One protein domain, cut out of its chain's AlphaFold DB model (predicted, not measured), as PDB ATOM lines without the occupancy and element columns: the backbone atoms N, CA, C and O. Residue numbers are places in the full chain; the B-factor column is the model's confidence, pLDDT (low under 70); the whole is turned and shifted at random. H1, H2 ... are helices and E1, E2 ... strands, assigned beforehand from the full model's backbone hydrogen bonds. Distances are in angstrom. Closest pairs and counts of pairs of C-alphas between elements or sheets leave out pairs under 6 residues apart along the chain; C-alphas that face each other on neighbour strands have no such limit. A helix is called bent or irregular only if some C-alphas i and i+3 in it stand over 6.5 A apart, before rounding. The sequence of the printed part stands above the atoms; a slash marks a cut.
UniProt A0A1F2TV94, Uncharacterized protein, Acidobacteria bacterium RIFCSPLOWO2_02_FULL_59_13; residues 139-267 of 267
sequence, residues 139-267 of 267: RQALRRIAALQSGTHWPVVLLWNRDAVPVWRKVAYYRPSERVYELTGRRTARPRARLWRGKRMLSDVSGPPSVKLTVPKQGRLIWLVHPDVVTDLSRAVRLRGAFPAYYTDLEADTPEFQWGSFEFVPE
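This is residues 139 to 267 of the 267 residues of an uncharacterized protein of Acidobacteria bacterium RIFCSPLOWO2_02_FULL_59_13 (UniProt A0A1F2TV94). A twisted sheet of seven strands runs through the middle of this model, with H1 and H2 over one face and a small sheet, E5, E10 and E9, partly face to face with its other face, as a sandwich. H3 sits beside that small sheet, near its strand E9. The printed part has 129 residues, with three named helices and ten named strands in the order H1 E1 H2 E2 E3 E4 E5 E6 H3 E7 E8 E9 E10. The large sheet runs E4 E3 E2 E1 E6 E8 E7, the small one E5 E10 E9; both are mixed, and so is the class, helices and strands. The whole is compact, with a radius of gyration of the C-alphas of 13.4 A, and rounded, spanning 35 by 32 by 28 A.

Start with H1, residues 139 to 150, and go on through E1, 156 to 161, to H2, 168 to 174, and E2, 179 to 184. E1, H2 and E2 are a strand-helix-strand unit, two parallel neighbour strands with a helix between, and its crossover is right-handed; look for N 160 and O 181 at 2.8 A. H2 lies over E2 at a height over the sheet of 8.3 A, with C-alphas 168 and 182 closest at 6.6 A. E2, E3 of residues 192 to 197 and E4 of residues 200 to 206 form a meander, each strand the antiparallel neighbour of the one before; N 182 and O 194 are 2.8 A apart, N 195 and O 203 2.9 A. E6, residues 220 to 224, is parallel to E1, with N 159 and O 222 at 2.8 A, and antiparallel to E8, residues 245 to 249, with N 223 and O 246 at 2.8 A. H1 lies over E6 and E8 at a height over the sheet of 9.3 A, on the same face as H2, two layers of helices and sheet; its C-alpha 141 is closest to C-alpha 245 of E8, at 5.8 A. E7, residues 240 to 242, forms a hairpin with E8, N 247 and O 240 being 2.8 A apart. H3, residues 227 to 236, makes with E6 and E7 a split strand-helix-strand unit, E8 standing between the two strands, with a right-handed crossover. In the small sheet, E5 of residues 211 to 215 is parallel to E10 of residues 262 to 266, with N 213 and O 263 at 2.8 A. E9, residues 257 to 259, forms a hairpin with E10, N 264 and O 257 being 2.8 A apart. H3 only grazes this sheet with residues 232 to 236; C-alphas 236 and 259 are its closest to E9, at 5.9 A. Every O i to N i+4 pair is within hydrogen-bond range in H1 and H2, but 3 of 6 in H3, which is irregular: C-alphas 228 and 231 are 7.1 A apart.

Find C-alpha 139 at (172.822, 208.241, 188.399), where H1 begins; it runs 16.7 A to C-alpha 150. From C-alpha 156 at (180.072, 197.073, 202.194), E1 runs 16.4 A. H2 measures 10.0 A, E2 16.2 A, E3 16.8 A, E4 17.7 A, E5 12.8 A and E6 12.9 A. H3 measures 15.3 A, E7 6.9 A, E8 13.4 A and E9 6.9 A. E10, 13.0 A long, ends at C-alpha 266, (176.423, 191.443, 212.801).

The two C-alphas farthest apart are those of Ser 150 and Ala 189, at 37.5 A. The printed part has no cut and ends at the chain's last residue, 267. No link is long. Mean pLDDT of the printed part is 93.1, and no printed residue is under 70.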
ATOM      1  N   ARG A 139     171.428 207.787 188.552       94.69
ATOM      2  CA  ARG A 139     172.822 208.241 188.399       94.69
ATOM      3  C   ARG A 139     173.383 208.803 189.703       94.69
ATOM      4  O   ARG A 139     174.525 208.514 190.046       94.69
ATOM      5  N   GLN A 140     172.588 209.586 190.429       95.25
ATOM      6  CA  GLN A 140     172.986 210.147 191.717       95.25
ATOM      7  C   GLN A 140     173.218 209.053 192.764       95.25
ATOM      8  O   GLN A 140     174.230 209.095 193.459       95.25
ATOM      9  N   ALA A 141     172.334 208.056 192.843       94.94
ATOM     10  CA  ALA A 141     172.483 206.920 193.746       94.94
ATOM     11  C   ALA A 141     173.749 206.121 193.445       94.94
ATOM     12  O   ALA A 141     174.541 205.886 194.348       94.94
ATOM     13  N   LEU A 142     174.003 205.775 192.178       95.12
ATOM     14  CA  LEU A 142     175.202 205.023 191.792       95.12
ATOM     15  C   LEU A 142     176.502 205.786 192.090       95.12
ATOM     16  O   LEU A 142     177.476 205.173 192.525       95.12
ATOM     17  N   ARG A 143     176.516 207.114 191.895       95.12
ATOM     18  CA  ARG A 143     177.650 207.972 192.283       95.12
ATOM     19  C   ARG A 143     177.840 208.014 193.797       95.12
ATOM     20  O   ARG A 143     178.967 207.920 194.266       95.12
ATOM     21  N   ARG A 144     176.751 208.127 194.562       94.94
ATOM     22  CA  ARG A 144     176.811 208.137 196.029       94.94
ATOM     23  C   ARG A 144     177.257 206.803 196.603       94.94
ATOM     24  O   ARG A 144     178.119 206.808 197.465       94.94
ATOM     25  N   ILE A 145     176.732 205.691 196.095       95.06
ATOM     26  CA  ILE A 145     177.204 204.345 196.439       95.06
ATOM     27  C   ILE A 145     178.719 204.267 196.227       95.06
ATOM     28  O   ILE A 145     179.430 203.888 197.148       95.06
ATOM     29  N   ALA A 146     179.213 204.715 195.065       94.25
ATOM     30  CA  ALA A 146     180.646 204.736 194.767       94.25
ATOM     31  C   ALA A 146     181.450 205.521 195.813       94.25
ATOM     32  O   ALA A 146     182.440 205.018 196.327       94.25
ATOM     33  N   ALA A 147     181.002 206.738 196.133       94.31
ATOM     34  CA  ALA A 147     181.674 207.614 197.086       94.31
ATOM     35  C   ALA A 147     181.670 207.035 198.512       94.31
ATOM     36  O   ALA A 147     182.675 207.101 199.217       94.31
ATOM     37  N   LEU A 148     180.550 206.437 198.929       94.50
ATOM     38  CA  LEU A 148     180.411 205.786 200.232       94.50
ATOM     39  C   LEU A 148     181.270 204.524 200.340       94.50
ATOM     40  O   LEU A 148     181.771 204.236 201.423       94.50
ATOM     41  N   GLN A 149     181.453 203.797 199.236       92.38
ATOM     42  CA  GLN A 149     182.346 202.644 199.159       92.38
ATOM     43  C   GLN A 149     183.815 203.062 199.222       92.38
ATOM     44  O   GLN A 149     184.563 202.507 200.013       92.38
ATOM     45  N   SER A 150     184.231 204.068 198.446       90.75
ATOM     46  CA  SER A 150     185.623 204.539 198.456       90.75
ATOM     47  C   SER A 150     186.031 205.210 199.769       90.75
ATOM     48  O   SER A 150     187.212 205.295 200.074       90.75
ATOM     49  N   GLY A 151     185.062 205.720 200.534       89.44
ATOM     50  CA  GLY A 151     185.291 206.385 201.818       89.44
ATOM     51  C   GLY A 151     185.379 205.436 203.016       89.44
ATOM     52  O   GLY A 151     185.139 205.880 204.137       89.44
ATOM     53  N   THR A 152     185.594 204.135 202.806       90.94
ATOM     54  CA  THR A 152     185.824 203.168 203.885       90.94
ATOM     55  C   THR A 152     186.660 201.985 203.402       90.94
ATOM     56  O   THR A 152     186.635 201.635 202.225       90.94
ATOM     57  N   HIS A 153     187.382 201.352 204.326       90.62
ATOM     58  CA  HIS A 153     188.050 200.067 204.099       90.62
ATOM     59  C   HIS A 153     187.201 198.873 204.555       90.62
ATOM     60  O   HIS A 153     187.588 197.722 204.370       90.62
ATOM     61  N   TRP A 154     186.047 199.140 205.166       93.12
ATOM     62  CA  TRP A 154     185.161 198.123 205.710       93.12
ATOM     63  C   TRP A 154     184.356 197.400 204.627       93.12
ATOM     64  O   TRP A 154     184.041 197.999 203.593       93.12
ATOM     65  N   PRO A 155     183.959 196.132 204.858       94.12
ATOM     66  CA  PRO A 155     183.045 195.428 203.971       94.12
ATOM     67  C   PRO A 155     181.739 196.207 203.789       94.12
ATOM     68  O   PRO A 155     181.118 196.644 204.758       94.12
ATOM     69  N   VAL A 156     181.303 196.354 202.537       95.31
ATOM     70  CA  VAL A 156     180.072 197.073 202.194       95.31
ATOM     71  C   VAL A 156     178.971 196.094 201.808       95.31
ATOM     72  O   VAL A 156     179.180 195.168 201.022       95.31
ATOM     73  N   VAL A 157     177.769 196.326 202.331       96.62
ATOM     74  CA  VAL A 157     176.554 195.605 201.941       96.62
ATOM     75  C   VAL A 157     175.467 196.609 201.587       96.62
ATOM     76  O   VAL A 157     175.216 197.560 202.325       96.62
ATOM     77  N   LEU A 158     174.814 196.407 200.444       97.56
ATOM     78  CA  LEU A 158     173.708 197.246 200.000       97.56
ATOM     79  C   LEU A 158     172.377 196.623 200.400       97.56
ATOM     80  O   LEU A 158     172.146 195.438 200.184       97.56
ATOM     81  N   LEU A 159     171.486 197.443 200.940       97.25
ATOM     82  CA  LEU A 159     170.164 197.066 201.418       97.25
ATOM     83  C   LEU A 159     169.134 197.842 200.615       97.25
ATOM     84  O   LEU A 159     169.014 199.056 200.752       97.25
ATOM     85  N   TRP A 160     168.410 197.145 199.750       97.12
ATOM     86  CA  TRP A 160     167.357 197.723 198.932       97.12
ATOM     87  C   TRP A 160     165.994 197.366 199.515       97.12
ATOM     88  O   TRP A 160     165.679 196.190 199.692       97.12
ATOM     89  N   ASN A 161     165.178 198.378 199.798       93.69
ATOM     90  CA  ASN A 161     163.786 198.202 200.198       93.69
ATOM     91  C   ASN A 161     162.843 198.453 199.016       93.69
ATOM     92  O   ASN A 161     163.193 199.176 198.080       93.69
ATOM     93  N   ARG A 162     161.641 197.864 199.086       82.25
ATOM     94  CA  ARG A 162     160.550 198.093 198.129       82.25
ATOM     95  C   ARG A 162     160.422 199.595 197.814       82.25
ATOM     96  O   ARG A 162     160.565 200.436 198.695       82.25
ATOM     97  N   ASP A 163     160.222 199.909 196.536       83.25
ATOM     98  CA  ASP A 163     160.015 201.269 196.006       83.25
ATOM     99  C   ASP A 163     161.246 202.199 196.007       83.25
ATOM    100  O   ASP A 163     161.175 203.341 195.543       83.25
ATOM    101  N   ALA A 164     162.419 201.719 196.432       88.56
ATOM    102  CA  ALA A 164     163.644 202.498 196.325       88.56
ATOM    103  C   ALA A 164     164.153 202.606 194.878       88.56
ATOM    104  O   ALA A 164     164.182 201.637 194.108       88.56
ATOM    105  N   VAL A 165     164.637 203.800 194.524       89.19
ATOM    106  CA  VAL A 165     165.243 204.094 193.223       89.19
ATOM    107  C   VAL A 165     166.749 204.301 193.407       89.19
ATOM    108  O   VAL A 165     167.147 205.191 194.158       89.19
ATOM    109  N   PRO A 166     167.606 203.562 192.683       93.12
ATOM    110  CA  PRO A 166     167.285 202.589 191.642       93.12
ATOM    111  C   PRO A 166     166.833 201.236 192.198       93.12
ATOM    112  O   PRO A 166     167.230 200.840 193.288       93.12
ATOM    113  N   VAL A 167     166.078 200.492 191.385       92.06
ATOM    114  CA  VAL A 167     165.749 199.087 191.666       92.06
ATOM    115  C   VAL A 167     167.020 198.252 191.839       92.06
ATOM    116  O   VAL A 167     167.997 198.446 191.104       92.06
ATOM    117  N   TRP A 168     166.992 197.279 192.753       93.25
ATOM    118  CA  TRP A 168     168.148 196.438 193.092       93.25
ATOM    119  C   TRP A 168     168.820 195.799 191.866       93.25
ATOM    120  O   TRP A 168     170.044 195.723 191.808       93.25
ATOM    121  N   ARG A 169     168.050 195.417 190.833       93.00
ATOM    122  CA  ARG A 169     168.588 194.833 189.587       93.00
ATOM    123  C   ARG A 169     169.558 195.767 188.871       93.00
ATOM    124  O   ARG A 169     170.565 195.313 188.341       93.00
ATOM    125  N   LYS A 170     169.282 197.077 188.866       93.31
ATOM    126  CA  LYS A 170     170.195 198.074 188.285       93.31
ATOM    127  C   LYS A 170     171.456 198.193 189.131       93.31
ATOM    128  O   LYS A 170     172.544 198.266 188.574       93.31
ATOM    129  N   VAL A 171     171.320 198.175 190.456       94.38
ATOM    130  CA  VAL A 171     172.467 198.194 191.374       94.38
ATOM    131  C   VAL A 171     173.367 196.990 191.111       94.38
ATOM    132  O   VAL A 171     174.534 197.177 190.793       94.38
ATOM    133  N   ALA A 172     172.812 195.779 191.126       93.69
ATOM    134  CA  ALA A 172     173.544 194.544 190.866       93.69
ATOM    135  C   ALA A 172     174.156 194.485 189.453       93.69
ATOM    136  O   ALA A 172     175.231 193.920 189.274       93.69
ATOM    137  N   TYR A 173     173.513 195.096 188.451       92.81
ATOM    138  CA  TYR A 173     174.064 195.215 187.098       92.81
ATOM    139  C   TYR A 173     175.298 196.129 187.042       92.81
ATOM    140  O   TYR A 173     176.315 195.749 186.470       92.81
ATOM    141  N   TYR A 174     175.228 197.323 187.642       93.94
ATOM    142  CA  TYR A 174     176.334 198.292 187.624       93.94
ATOM    143  C   TYR A 174     177.416 198.009 188.677       93.94
ATOM    144  O   TYR A 174     178.512 198.561 188.589       93.94
ATOM    145  N   ARG A 175     177.114 197.184 189.683       93.06
ATOM    146  CA  ARG A 175     177.998 196.818 190.800       93.06
ATOM    147  C   ARG A 175     177.981 195.298 191.031       93.06
ATOM    148  O   ARG A 175     177.509 194.839 192.068       93.06
ATOM    149  N   PRO A 176     178.481 194.496 190.074       93.81
ATOM    150  CA  PRO A 176     178.340 193.040 190.118       93.81
ATOM    151  C   PRO A 176     179.156 192.352 191.224       93.81
ATOM    152  O   PRO A 176     178.825 191.229 191.599       93.81
ATOM    153  N   SER A 177     180.199 192.999 191.755       92.31
ATOM    154  CA  SER A 177     181.006 192.509 192.885       92.31
ATOM    155  C   SER A 177     180.275 192.585 194.227       92.31
ATOM    156  O   SER A 177     180.545 191.796 195.138       92.31
ATOM    157  N   GLU A 178     179.340 193.525 194.347       93.44
ATOM    158  CA  GLU A 178     178.751 193.914 195.620       93.44
ATOM    159  C   GLU A 178     177.633 192.973 196.053       93.44
ATOM    160  O   GLU A 178     176.915 192.389 195.236       93.44
ATOM    161  N   ARG A 179     177.478 192.846 197.371       95.94
ATOM    162  CA  ARG A 179     176.367 192.126 197.993       95.94
ATOM    163  C   ARG A 179     175.165 193.060 198.105       95.94
ATOM    164  O   ARG A 179     175.261 194.103 198.747       95.94
ATOM    165  N   VAL A 180     174.046 192.680 197.494       97.25
ATOM    166  CA  VAL A 180     172.790 193.440 197.520       97.25
ATOM    167  C   VAL A 180     171.692 192.585 198.139       97.25
ATOM    168  O   VAL A 180     171.271 191.594 197.546       97.25
ATOM    169  N   TYR A 181     171.209 192.981 199.308       96.88
ATOM    170  CA  TYR A 181     169.991 192.447 199.900       96.88
ATOM    171  C   TYR A 181     168.773 193.150 199.308       96.88
ATOM    172  O   TYR A 181     168.627 194.367 199.394       96.88
ATOM    173  N   GLU A 182     167.875 192.369 198.731       96.25
ATOM    174  CA  GLU A 182     166.540 192.791 198.341       96.25
ATOM    175  C   GLU A 182     165.563 192.445 199.468       96.25
ATOM    176  O   GLU A 182     165.312 191.269 199.734       96.25
ATOM    177  N   LEU A 183     165.007 193.469 200.114       95.00
ATOM    178  CA  LEU A 183     164.106 193.349 201.256       95.00
ATOM    179  C   LEU A 183     162.662 193.617 200.827       95.00
ATOM    180  O   LEU A 183     162.298 194.741 200.469       95.00
ATOM    181  N   THR A 184     161.815 192.593 200.904       90.88
ATOM    182  CA  THR A 184     160.398 192.664 200.517       90.88
ATOM    183  C   THR A 184     159.483 192.230 201.657       90.88
ATOM    184  O   THR A 184     159.798 191.321 202.417       90.88
ATOM    185  N   GLY A 185     158.332 192.891 201.801       83.88
ATOM    186  CA  GLY A 185     157.357 192.514 202.828       83.88
ATOM    187  C   GLY A 185     157.702 192.971 204.253       83.88
ATOM    188  O   GLY A 185     157.348 192.291 205.211       83.88
ATOM    189  N   ARG A 186     158.335 194.146 204.408       83.12
ATOM    190  CA  ARG A 186     158.766 194.744 205.697       83.12
ATOM    191  C   ARG A 186     157.693 194.800 206.797       83.12
ATOM    192  O   ARG A 186     158.038 194.884 207.969       83.12
ATOM    193  N   ARG A 187     156.413 194.840 206.422       82.62
ATOM    194  CA  ARG A 187     155.256 194.879 207.334       82.62
ATOM    195  C   ARG A 187     154.239 193.795 206.977       82.62
ATOM    196  O   ARG A 187     153.038 194.037 206.984       82.62
ATOM    197  N   THR A 188     154.722 192.628 206.560       80.81
ATOM    198  CA  THR A 188     153.870 191.517 206.113       80.81
ATOM    199  C   THR A 188     154.107 190.283 206.973       80.81
ATOM    200  O   THR A 188     155.149 190.158 207.607       80.81
ATOM    201  N   ALA A 189     153.149 189.355 206.969       80.69
ATOM    202  CA  ALA A 189     153.269 188.083 207.685       80.69
ATOM    203  C   ALA A 189     154.299 187.122 207.058       80.69
ATOM    204  O   ALA A 189     154.667 186.128 207.676       80.69
ATOM    205  N   ARG A 190     154.745 187.398 205.825       87.38
ATOM    206  CA  ARG A 190     155.745 186.605 205.096       87.38
ATOM    207  C   ARG A 190     156.786 187.526 204.451       87.38
ATOM    208  O   ARG A 190     156.788 187.670 203.225       87.38
ATOM    209  N   PRO A 191     157.638 188.190 205.253       92.12
ATOM    210  CA  PRO A 191     158.811 188.885 204.733       92.12
ATOM    211  C   PRO A 191     159.702 187.943 203.921       92.12
ATOM    212  O   PRO A 191     159.797 186.743 204.193       92.12
ATOM    213  N   ARG A 192     160.397 188.512 202.939       93.31
ATOM    214  CA  ARG A 192     161.389 187.799 202.138       93.31
ATOM    215  C   ARG A 192     162.597 188.683 201.892       93.31
ATOM    216  O   ARG A 192     162.451 189.839 201.482       93.31
ATOM    217  N   ALA A 193     163.771 188.116 202.118       95.31
ATOM    218  CA  ALA A 193     165.055 188.734 201.859       95.31
ATOM    219  C   ALA A 193     165.862 187.866 200.896       95.31
ATOM    220  O   ALA A 193     166.049 186.674 201.134       95.31
ATOM    221  N   ARG A 194     166.358 188.469 199.817       95.88
ATOM    222  CA  ARG A 194     167.211 187.785 198.837       95.88
ATOM    223  C   ARG A 194     168.556 188.468 198.750       95.88
ATOM    224  O   ARG A 194     168.609 189.675 198.525       95.88
ATOM    225  N   LEU A 195     169.634 187.712 198.908       96.44
ATOM    226  CA  LEU A 195     170.987 188.217 198.728       96.44
ATOM    227  C   LEU A 195     171.450 187.952 197.303       96.44
ATOM    228  O   LEU A 195     171.467 186.811 196.842       96.44
ATOM    229  N   TRP A 196     171.900 188.999 196.631       96.50
ATOM    230  CA  TRP A 196     172.399 188.950 195.266       96.50
ATOM    231  C   TRP A 196     173.858 189.392 195.199       96.50
ATOM    232  O   TRP A 196     174.292 190.275 195.939       96.50
ATOM    233  N   ARG A 197     174.604 188.804 194.263       96.00
ATOM    234  CA  ARG A 197     175.896 189.302 193.781       96.00
ATOM    235  C   ARG A 197     175.894 189.229 192.259       96.00
ATOM    236  O   ARG A 197     175.898 188.142 191.673       96.00
ATOM    237  N   GLY A 198     175.812 190.390 191.613       92.94
ATOM    238  CA  GLY A 198     175.549 190.471 190.179       92.94
ATOM    239  C   GLY A 198     174.254 189.739 189.811       92.94
ATOM    240  O   GLY A 198     173.187 190.040 190.337       92.94
ATOM    241  N   LYS A 199     174.344 188.750 188.919       91.25
ATOM    242  CA  LYS A 199     173.191 187.930 188.500       91.25
ATOM    243  C   LYS A 199     172.941 186.708 189.393       91.25
ATOM    244  O   LYS A 199     171.926 186.041 189.223       91.25
ATOM    245  N   ARG A 200     173.863 186.382 190.304       94.31
ATOM    246  CA  ARG A 200     173.781 185.179 191.138       94.31
ATOM    247  C   ARG A 200     173.041 185.491 192.434       94.31
ATOM    248  O   ARG A 200     173.442 186.390 193.172       94.31
ATOM    249  N   MET A 201     172.003 184.713 192.722       95.38
ATOM    250  CA  MET A 201     171.371 184.688 194.039       95.38
ATOM    251  C   MET A 201     172.237 183.840 194.977       95.38
ATOM    252  O   MET A 201     172.597 182.712 194.639       95.38
ATOM    253  N   LEU A 202     172.633 184.412 196.111       94.81
ATOM    254  CA  LEU A 202     173.459 183.764 197.130       94.81
ATOM    255  C   LEU A 202     172.608 183.174 198.256       94.81
ATOM    256  O   LEU A 202     172.946 182.114 198.770       94.81
ATOM    257  N   SER A 203     171.516 183.844 198.621       94.25
ATOM    258  CA  SER A 203     170.555 183.343 199.599       94.25
ATOM    259  C   SER A 203     169.151 183.864 199.309       94.25
ATOM    260  O   SER A 203     168.974 184.919 198.696       94.25
ATOM    261  N   ASP A 204     168.158 183.101 199.751       95.12
ATOM    262  CA  ASP A 204     166.741 183.437 199.679       95.12
ATOM    263  C   ASP A 204     166.089 182.952 200.968       95.12
ATOM    264  O   ASP A 204     166.021 181.750 201.224       95.12
ATOM    265  N   VAL A 205     165.690 183.896 201.812       92.75
ATOM    266  CA  VAL A 205     165.136 183.613 203.130       92.75
ATOM    267  C   VAL A 205     163.742 184.209 203.195       92.75
ATOM    268  O   VAL A 205     163.546 185.407 202.986       92.75
ATOM    269  N   SER A 206     162.764 183.365 203.495       91.69
ATOM    270  CA  SER A 206     161.382 183.762 203.739       91.69
ATOM    271  C   SER A 206     160.829 182.974 204.910       91.69
ATOM    272  O   SER A 206     161.107 181.782 205.026       91.69
ATOM    273  N   GLY A 207     160.019 183.610 205.743       87.06
ATOM    274  CA  GLY A 207     159.471 182.965 206.929       87.06
ATOM    275  C   GLY A 207     158.568 183.901 207.721       87.06
ATOM    276  O   GLY A 207     158.292 185.012 207.256       87.06
ATOM    277  N   PRO A 208     158.089 183.465 208.896       88.50
ATOM    278  CA  PRO A 208     157.459 184.377 209.839       88.50
ATOM    279  C   PRO A 208     158.468 185.454 210.284       88.50
ATOM    280  O   PRO A 208     159.669 185.186 210.333       88.50
ATOM    281  N   PRO A 209     158.016 186.683 210.585       88.44
ATOM    282  CA  PRO A 209     158.883 187.708 211.160       88.44
ATOM    283  C   PRO A 209     159.370 187.298 212.570       88.44
ATOM    284  O   PRO A 209     158.583 186.743 213.331       88.44
ATOM    285  N   SER A 210     160.611 187.588 212.976       88.25
ATOM    286  CA  SER A 210     161.691 188.262 212.238       88.25
ATOM    287  C   SER A 210     162.486 187.315 211.326       88.25
ATOM    288  O   SER A 210     162.888 186.222 211.713       88.25
ATOM    289  N   VAL A 211     162.767 187.762 210.096       92.75
ATOM    290  CA  VAL A 211     163.733 187.090 209.212       92.75
ATOM    291  C   VAL A 211     165.133 187.608 209.523       92.75
ATOM    292  O   VAL A 211     165.390 188.804 209.370       92.75
ATOM    293  N   LYS A 212     166.024 186.699 209.927       93.62
ATOM    294  CA  LYS A 212     167.415 187.001 210.280       93.62
ATOM    295  C   LYS A 212     168.293 187.193 209.046       93.62
ATOM    296  O   LYS A 212     168.241 186.396 208.108       93.62
ATOM    297  N   LEU A 213     169.107 188.244 209.065       94.31
ATOM    298  CA  LEU A 213     170.019 188.637 207.997       94.31
ATOM    299  C   LEU A 213     171.414 188.871 208.560       94.31
ATOM    300  O   LEU A 213     171.634 189.827 209.302       94.31
ATOM    301  N   THR A 214     172.362 188.039 208.147       94.31
ATOM    302  CA  THR A 214     173.769 188.227 208.490       94.31
ATOM    303  C   THR A 214     174.344 189.449 207.777       94.31
ATOM    304  O   THR A 214     174.272 189.568 206.549       94.31
ATOM    305  N   VAL A 215     174.959 190.348 208.536       94.94
ATOM    306  CA  VAL A 215     175.681 191.519 208.031       94.94
ATOM    307  C   VAL A 215     177.098 191.538 208.599       94.94
ATOM    308  O   VAL A 215     177.301 191.027 209.687       94.94
ATOM    309  N   PRO A 216     178.096 192.092 207.892       94.19
ATOM    310  CA  PRO A 216     179.468 192.089 208.389       94.19
ATOM    311  C   PRO A 216     179.614 192.936 209.658       94.19
ATOM    312  O   PRO A 216     179.186 194.095 209.673       94.19
ATOM    313  N   LYS A 217     180.298 192.403 210.677       93.56
ATOM    314  CA  LYS A 217     180.883 193.232 211.747       93.56
ATOM    315  C   LYS A 217     181.890 194.219 211.169       93.56
ATOM    316  O   LYS A 217     182.545 193.920 210.171       93.56
ATOM    317  N   GLN A 218     182.020 195.389 211.805       94.56
ATOM    318  CA  GLN A 218     182.883 196.468 211.299       94.56
ATOM    319  C   GLN A 218     182.612 196.749 209.813       94.56
ATOM    320  O   GLN A 218     183.520 196.758 208.987       94.56
ATOM    321  N   GLY A 219     181.332 196.861 209.460       94.81
ATOM    322  CA  GLY A 219     180.843 196.915 208.089       94.81
ATOM    323  C   GLY A 219     180.060 198.189 207.808       94.81
ATOM    324  O   GLY A 219     179.491 198.799 208.709       94.81
ATOM    325  N   ARG A 220     179.977 198.589 206.538       96.50
ATOM    326  CA  ARG A 220     179.107 199.690 206.109       96.50
ATOM    327  C   ARG A 220     177.871 199.145 205.407       96.50
ATOM    328  O   ARG A 220     177.951 198.530 204.343       96.50
ATOM    329  N   LEU A 221     176.712 199.444 205.975       97.50
ATOM    330  CA  LEU A 221     175.415 199.174 205.374       97.50
ATOM    331  C   LEU A 221     174.971 200.386 204.566       97.50
ATOM    332  O   LEU A 221     174.820 201.469 205.123       97.50
ATOM    333  N   ILE A 222     174.750 200.223 203.263       97.38
ATOM    334  CA  ILE A 222     174.209 201.282 202.402       97.38
ATOM    335  C   ILE A 222     172.729 201.009 202.151       97.38
ATOM    336  O   ILE A 222     172.367 200.038 201.492       97.38
ATOM    337  N   TRP A 223     171.877 201.904 202.632       97.38
ATOM    338  CA  TRP A 223     170.428 201.809 202.544       97.38
ATOM    339  C   TRP A 223     169.904 202.562 201.319       97.38
ATOM    340  O   TRP A 223     170.011 203.788 201.211       97.38
ATOM    341  N   LEU A 224     169.294 201.808 200.410       96.69
ATOM    342  CA  LEU A 224     168.500 202.299 199.293       96.69
ATOM    343  C   LEU A 224     167.035 202.125 199.673       96.69
ATOM    344  O   LEU A 224     166.466 201.037 199.563       96.69
ATOM    345  N   VAL A 225     166.445 203.207 200.168       94.56
ATOM    346  CA  VAL A 225     165.084 203.235 200.706       94.56
ATOM    347  C   VAL A 225     164.321 204.434 200.156       94.56
ATOM    348  O   VAL A 225     164.918 205.462 199.823       94.56
ATOM    349  N   HIS A 226     163.002 204.307 200.039       90.81
ATOM    350  CA  HIS A 226     162.145 205.431 199.678       90.81
ATOM    351  C   HIS A 226     162.067 206.451 200.848       90.81
ATOM    352  O   HIS A 226     162.213 206.058 202.008       90.81
ATOM    353  N   PRO A 227     161.901 207.770 200.597       89.50
ATOM    354  CA  PRO A 227     161.913 208.787 201.658       89.50
ATOM    355  C   PRO A 227     160.885 208.596 202.782       89.50
ATOM    356  O   PRO A 227     161.133 209.006 203.912       89.50
ATOM    357  N   ASP A 228     159.749 207.964 202.494       89.50
ATOM    358  CA  ASP A 228     158.660 207.718 203.449       89.50
ATOM    359  C   ASP A 228     159.047 206.774 204.599       89.50
ATOM    360  O   ASP A 228     158.483 206.857 205.691       89.50
ATOM    361  N   VAL A 229     160.028 205.893 204.385       90.38
ATOM    362  CA  VAL A 229     160.479 204.929 205.395       90.38
ATOM    363  C   VAL A 229     161.723 205.379 206.161       90.38
ATOM    364  O   VAL A 229     162.136 204.695 207.095       90.38
ATOM    365  N   VAL A 230     162.312 206.528 205.813       92.88
ATOM    366  CA  VAL A 230     163.563 207.022 206.417       92.88
ATOM    367  C   VAL A 230     163.394 207.300 207.908       92.88
ATOM    368  O   VAL A 230     164.230 206.877 208.702       92.88
ATOM    369  N   THR A 231     162.297 207.949 208.307       92.81
ATOM    370  CA  THR A 231     162.014 208.240 209.721       92.81
ATOM    371  C   THR A 231     161.900 206.957 210.542       92.81
ATOM    372  O   THR A 231     162.439 206.867 211.639       92.81
ATOM    373  N   ASP A 232     161.241 205.942 209.992       92.69
ATOM    374  CA  ASP A 232     161.079 204.634 210.629       92.69
ATOM    375  C   ASP A 232     162.418 203.883 210.735       92.69
ATOM    376  O   ASP A 232     162.735 203.359 211.798       92.69
ATOM    377  N   LEU A 233     163.251 203.918 209.688       94.06
ATOM    378  CA  LEU A 233     164.603 203.345 209.706       94.06
ATOM    379  C   LEU A 233     165.531 204.058 210.704       94.06
ATOM    380  O   LEU A 233     166.285 203.404 211.417       94.06
ATOM    381  N   SER A 234     165.449 205.387 210.807       94.62
ATOM    382  CA  SER A 234     166.291 206.176 211.721       94.62
ATOM    383  C   SER A 234     166.033 205.904 213.207       94.62
ATOM    384  O   SER A 234     166.867 206.238 214.042       94.62
ATOM    385  N   ARG A 235     164.892 205.284 213.545       94.56
ATOM    386  CA  ARG A 235     164.596 204.810 214.906       94.56
ATOM    387  C   ARG A 235     165.288 203.487 215.228       94.56
ATOM    388  O   ARG A 235     165.505 203.206 216.398       94.56
ATOM    389  N   ALA A 236     165.595 202.685 214.209       93.56
ATOM    390  CA  ALA A 236     166.257 201.392 214.363       93.56
ATOM    391  C   ALA A 236     167.787 201.516 214.331       93.56
ATOM    392  O   ALA A 236     168.475 200.783 215.031       93.56
ATOM    393  N   VAL A 237     168.324 202.434 213.521       94.94
ATOM    394  CA  VAL A 237     169.771 202.604 213.336       94.94
ATOM    395  C   VAL A 237     170.176 204.065 213.224       94.94
ATOM    396  O   VAL A 237     169.426 204.908 212.726       94.94
ATOM    397  N   ARG A 238     171.428 204.363 213.597       94.69
ATOM    398  CA  ARG A 238     172.039 205.671 213.344       94.69
ATOM    399  C   ARG A 238     172.272 205.847 211.844       94.69
ATOM    400  O   ARG A 238     173.267 205.386 211.282       94.69
ATOM    401  N   LEU A 239     171.332 206.520 211.197       95.31
ATOM    402  CA  LEU A 239     171.348 206.741 209.762       95.31
ATOM    403  C   LEU A 239     172.137 208.010 209.412       95.31
ATOM    404  O   LEU A 239     171.912 209.076 209.984       95.31
ATOM    405  N   ARG A 240     173.060 207.905 208.456       94.94
ATOM    406  CA  ARG A 240     173.848 209.017 207.907       94.94
ATOM    407  C   ARG A 240     173.620 209.144 206.401       94.94
ATOM    408  O   ARG A 240     173.162 208.215 205.737       94.94
ATOM    409  N   GLY A 241     173.974 210.297 205.841       90.25
ATOM    410  CA  GLY A 241     173.780 210.591 204.422       90.25
ATOM    411  C   GLY A 241     172.402 211.179 204.123       90.25
ATOM    412  O   GLY A 241     171.738 211.724 204.997       90.25
ATOM    413  N   ALA A 242     171.992 211.118 202.858       88.69
ATOM    414  CA  ALA A 242     170.710 211.662 202.418       88.69
ATOM    415  C   ALA A 242     170.173 210.876 201.216       88.69
ATOM    416  O   ALA A 242     170.893 210.089 200.597       88.69
ATOM    417  N   PHE A 243     168.940 211.152 200.810       87.88
ATOM    418  CA  PHE A 243     168.393 210.594 199.581       87.88
ATOM    419  C   PHE A 243     169.336 210.851 198.385       87.88
ATOM    420  O   PHE A 243     169.908 211.945 198.279       87.88
ATOM    421  N   PRO A 244     169.540 209.885 197.470       91.62
ATOM    422  CA  PRO A 244     168.926 208.547 197.375       91.62
ATOM    423  C   PRO A 244     169.692 207.387 198.045       91.62
ATOM    424  O   PRO A 244     169.367 206.231 197.792       91.62
ATOM    425  N   ALA A 245     170.723 207.659 198.849       94.88
ATOM    426  CA  ALA A 245     171.521 206.616 199.497       94.88
ATOM    427  C   ALA A 245     171.960 207.060 200.894       94.88
ATOM    428  O   ALA A 245     172.719 208.023 201.047       94.88
ATOM    429  N   TYR A 246     171.485 206.329 201.892       96.38
ATOM    430  CA  TYR A 246     171.854 206.505 203.288       96.38
ATOM    431  C   TYR A 246     172.840 205.413 203.694       96.38
ATOM    432  O   TYR A 246     172.986 204.419 202.985       96.38
ATOM    433  N   TYR A 247     173.519 205.571 204.821       97.00
ATOM    434  CA  TYR A 247     174.393 204.528 205.338       97.00
ATOM    435  C   TYR A 247     174.400 204.462 206.859       97.00
ATOM    436  O   TYR A 247     174.098 205.442 207.544       97.00
ATOM    437  N   THR A 248     174.770 203.293 207.358       96.62
ATOM    438  CA  THR A 248     175.059 203.026 208.762       96.62
ATOM    439  C   THR A 248     176.385 202.293 208.819       96.62
ATOM    440  O   THR A 248     176.607 201.337 208.079       96.62
ATOM    441  N   ASP A 249     177.261 202.776 209.682       96.06
ATOM    442  CA  ASP A 249     178.532 202.145 209.998       96.06
ATOM    443  C   ASP A 249     178.298 201.258 211.223       96.06
ATOM    444  O   ASP A 249     177.822 201.751 212.246       96.06
ATOM    445  N   LEU A 250     178.540 199.957 211.079       95.25
ATOM    446  CA  LEU A 250     178.483 198.982 212.163       95.25
ATOM    447  C   LEU A 250     179.862 198.917 212.805       95.25
ATOM    448  O   LEU A 250     180.850 198.693 212.112       95.25
ATOM    449  N   GLU A 251     179.926 199.102 214.112       93.62
ATOM    450  CA  GLU A 251     181.128 198.906 214.920       93.62
ATOM    451  C   GLU A 251     181.262 197.418 215.310       93.62
ATOM    452  O   GLU A 251     180.420 196.586 214.958       93.62
ATOM    453  N   ALA A 252     182.353 197.035 215.976       90.25
ATOM    454  CA  ALA A 252     182.610 195.625 216.309       90.25
ATOM    455  C   ALA A 252     181.612 195.046 217.326       90.25
ATOM    456  O   ALA A 252     181.331 193.848 217.311       90.25
ATOM    457  N   ASP A 253     181.102 195.907 218.199       92.69
ATOM    458  CA  ASP A 253     180.200 195.636 219.315       92.69
ATOM    459  C   ASP A 253     178.751 196.040 219.015       92.69
ATOM    460  O   ASP A 253     177.903 196.020 219.907       92.69
ATOM    461  N   THR A 254     178.446 196.407 217.763       92.75
ATOM    462  CA  THR A 254     177.083 196.784 217.386       92.75
ATOM    463  C   THR A 254     176.129 195.619 217.664       92.75
ATOM    464  O   THR A 254     176.345 194.531 217.123       92.75
ATOM    465  N   PRO A 255     175.088 195.817 218.496       94.31
ATOM    466  CA  PRO A 255     174.140 194.761 218.807       94.31
ATOM    467  C   PRO A 255     173.275 194.429 217.589       94.31
ATOM    468  O   PRO A 255     173.173 195.205 216.632       94.31
ATOM    469  N   GLU A 256     172.612 193.278 217.653       96.00
ATOM    470  CA  GLU A 256     171.548 192.943 216.714       96.00
ATOM    471  C   GLU A 256     170.464 194.026 216.754       96.00
ATOM    472  O   GLU A 256     170.123 194.564 217.812       96.00
ATOM    473  N   PHE A 257     169.922 194.369 215.589       96.06
ATOM    474  CA  PHE A 257     168.882 195.385 215.491       96.06
ATOM    475  C   PHE A 257     167.790 194.957 214.522       96.06
ATOM    476  O   PHE A 257     168.023 194.247 213.543       96.06
ATOM    477  N   GLN A 258     166.575 195.427 214.780       95.06
ATOM    478  CA  GLN A 258     165.402 195.070 213.996       95.06
ATOM    479  C   GLN A 258     164.872 196.277 213.228       95.06
ATOM    480  O   GLN A 258     164.723 197.372 213.768       95.06
ATOM    481  N   TRP A 259     164.509 196.059 211.966       94.31
ATOM    482  CA  TRP A 259     163.766 197.031 211.174       94.31
ATOM    483  C   TRP A 259     162.581 196.365 210.468       94.31
ATOM    484  O   TRP A 259     162.716 195.669 209.456       94.31
ATOM    485  N   GLY A 260     161.384 196.586 211.019       92.06
ATOM    486  CA  GLY A 260     160.162 195.912 210.588       92.06
ATOM    487  C   GLY A 260     160.257 194.401 210.804       92.06
ATOM    488  O   GLY A 260     160.582 193.934 211.888       92.06
ATOM    489  N   SER A 261     159.982 193.630 209.760       93.88
ATOM    490  CA  SER A 261     160.039 192.166 209.780       93.88
ATOM    491  C   SER A 261     161.450 191.565 209.621       93.88
ATOM    492  O   SER A 261     161.560 190.349 209.468       93.88
ATOM    493  N   PHE A 262     162.509 192.382 209.619       95.31
ATOM    494  CA  PHE A 262     163.893 191.941 209.415       95.31
ATOM    495  C   PHE A 262     164.754 192.218 210.640       95.31
ATOM    496  O   PHE A 262     164.707 193.316 211.190       95.31
ATOM    497  N   GLU A 263     165.563 191.237 211.016       96.06
ATOM    498  CA  GLU A 263     166.527 191.304 212.110       96.06
ATOM    499  C   GLU A 263     167.932 191.176 211.526       96.06
ATOM    500  O   GLU A 263     168.217 190.251 210.767       96.06
ATOM    501  N   PHE A 264     168.785 192.149 211.816       96.38
ATOM    502  CA  PHE A 264     170.137 192.248 211.287       96.38
ATOM    503  C   PHE A 264     171.112 191.778 212.353       96.38
ATOM    504  O   PHE A 264     171.169 192.365 213.433       96.38
ATOM    505  N   VAL A 265     171.873 190.737 212.023       95.75
ATOM    506  CA  VAL A 265     172.821 190.084 212.926       95.75
ATOM    507  C   VAL A 265     174.244 190.358 212.434       95.75
ATOM    508  O   VAL A 265     174.622 189.837 211.380       95.75
ATOM    509  N   PRO A 266     175.020 191.216 213.124       94.69
ATOM    510  CA  PRO A 266     176.423 191.443 212.801       94.69
ATOM    511  C   PRO A 266     177.278 190.200 213.086       94.69
ATOM    512  O   PRO A 266     177.412 189.796 214.241       94.69
ATOM    513  N   GLU A 267     177.904 189.630 212.052       89.94
ATOM    514  CA  GLU A 267     178.846 188.496 212.124       89.94
ATOM    515  C   GLU A 267     180.176 188.796 211.421       89.94
ATOM    516  O   GLU A 267     180.186 189.505 210.384       89.94
TER     517      GLU A 267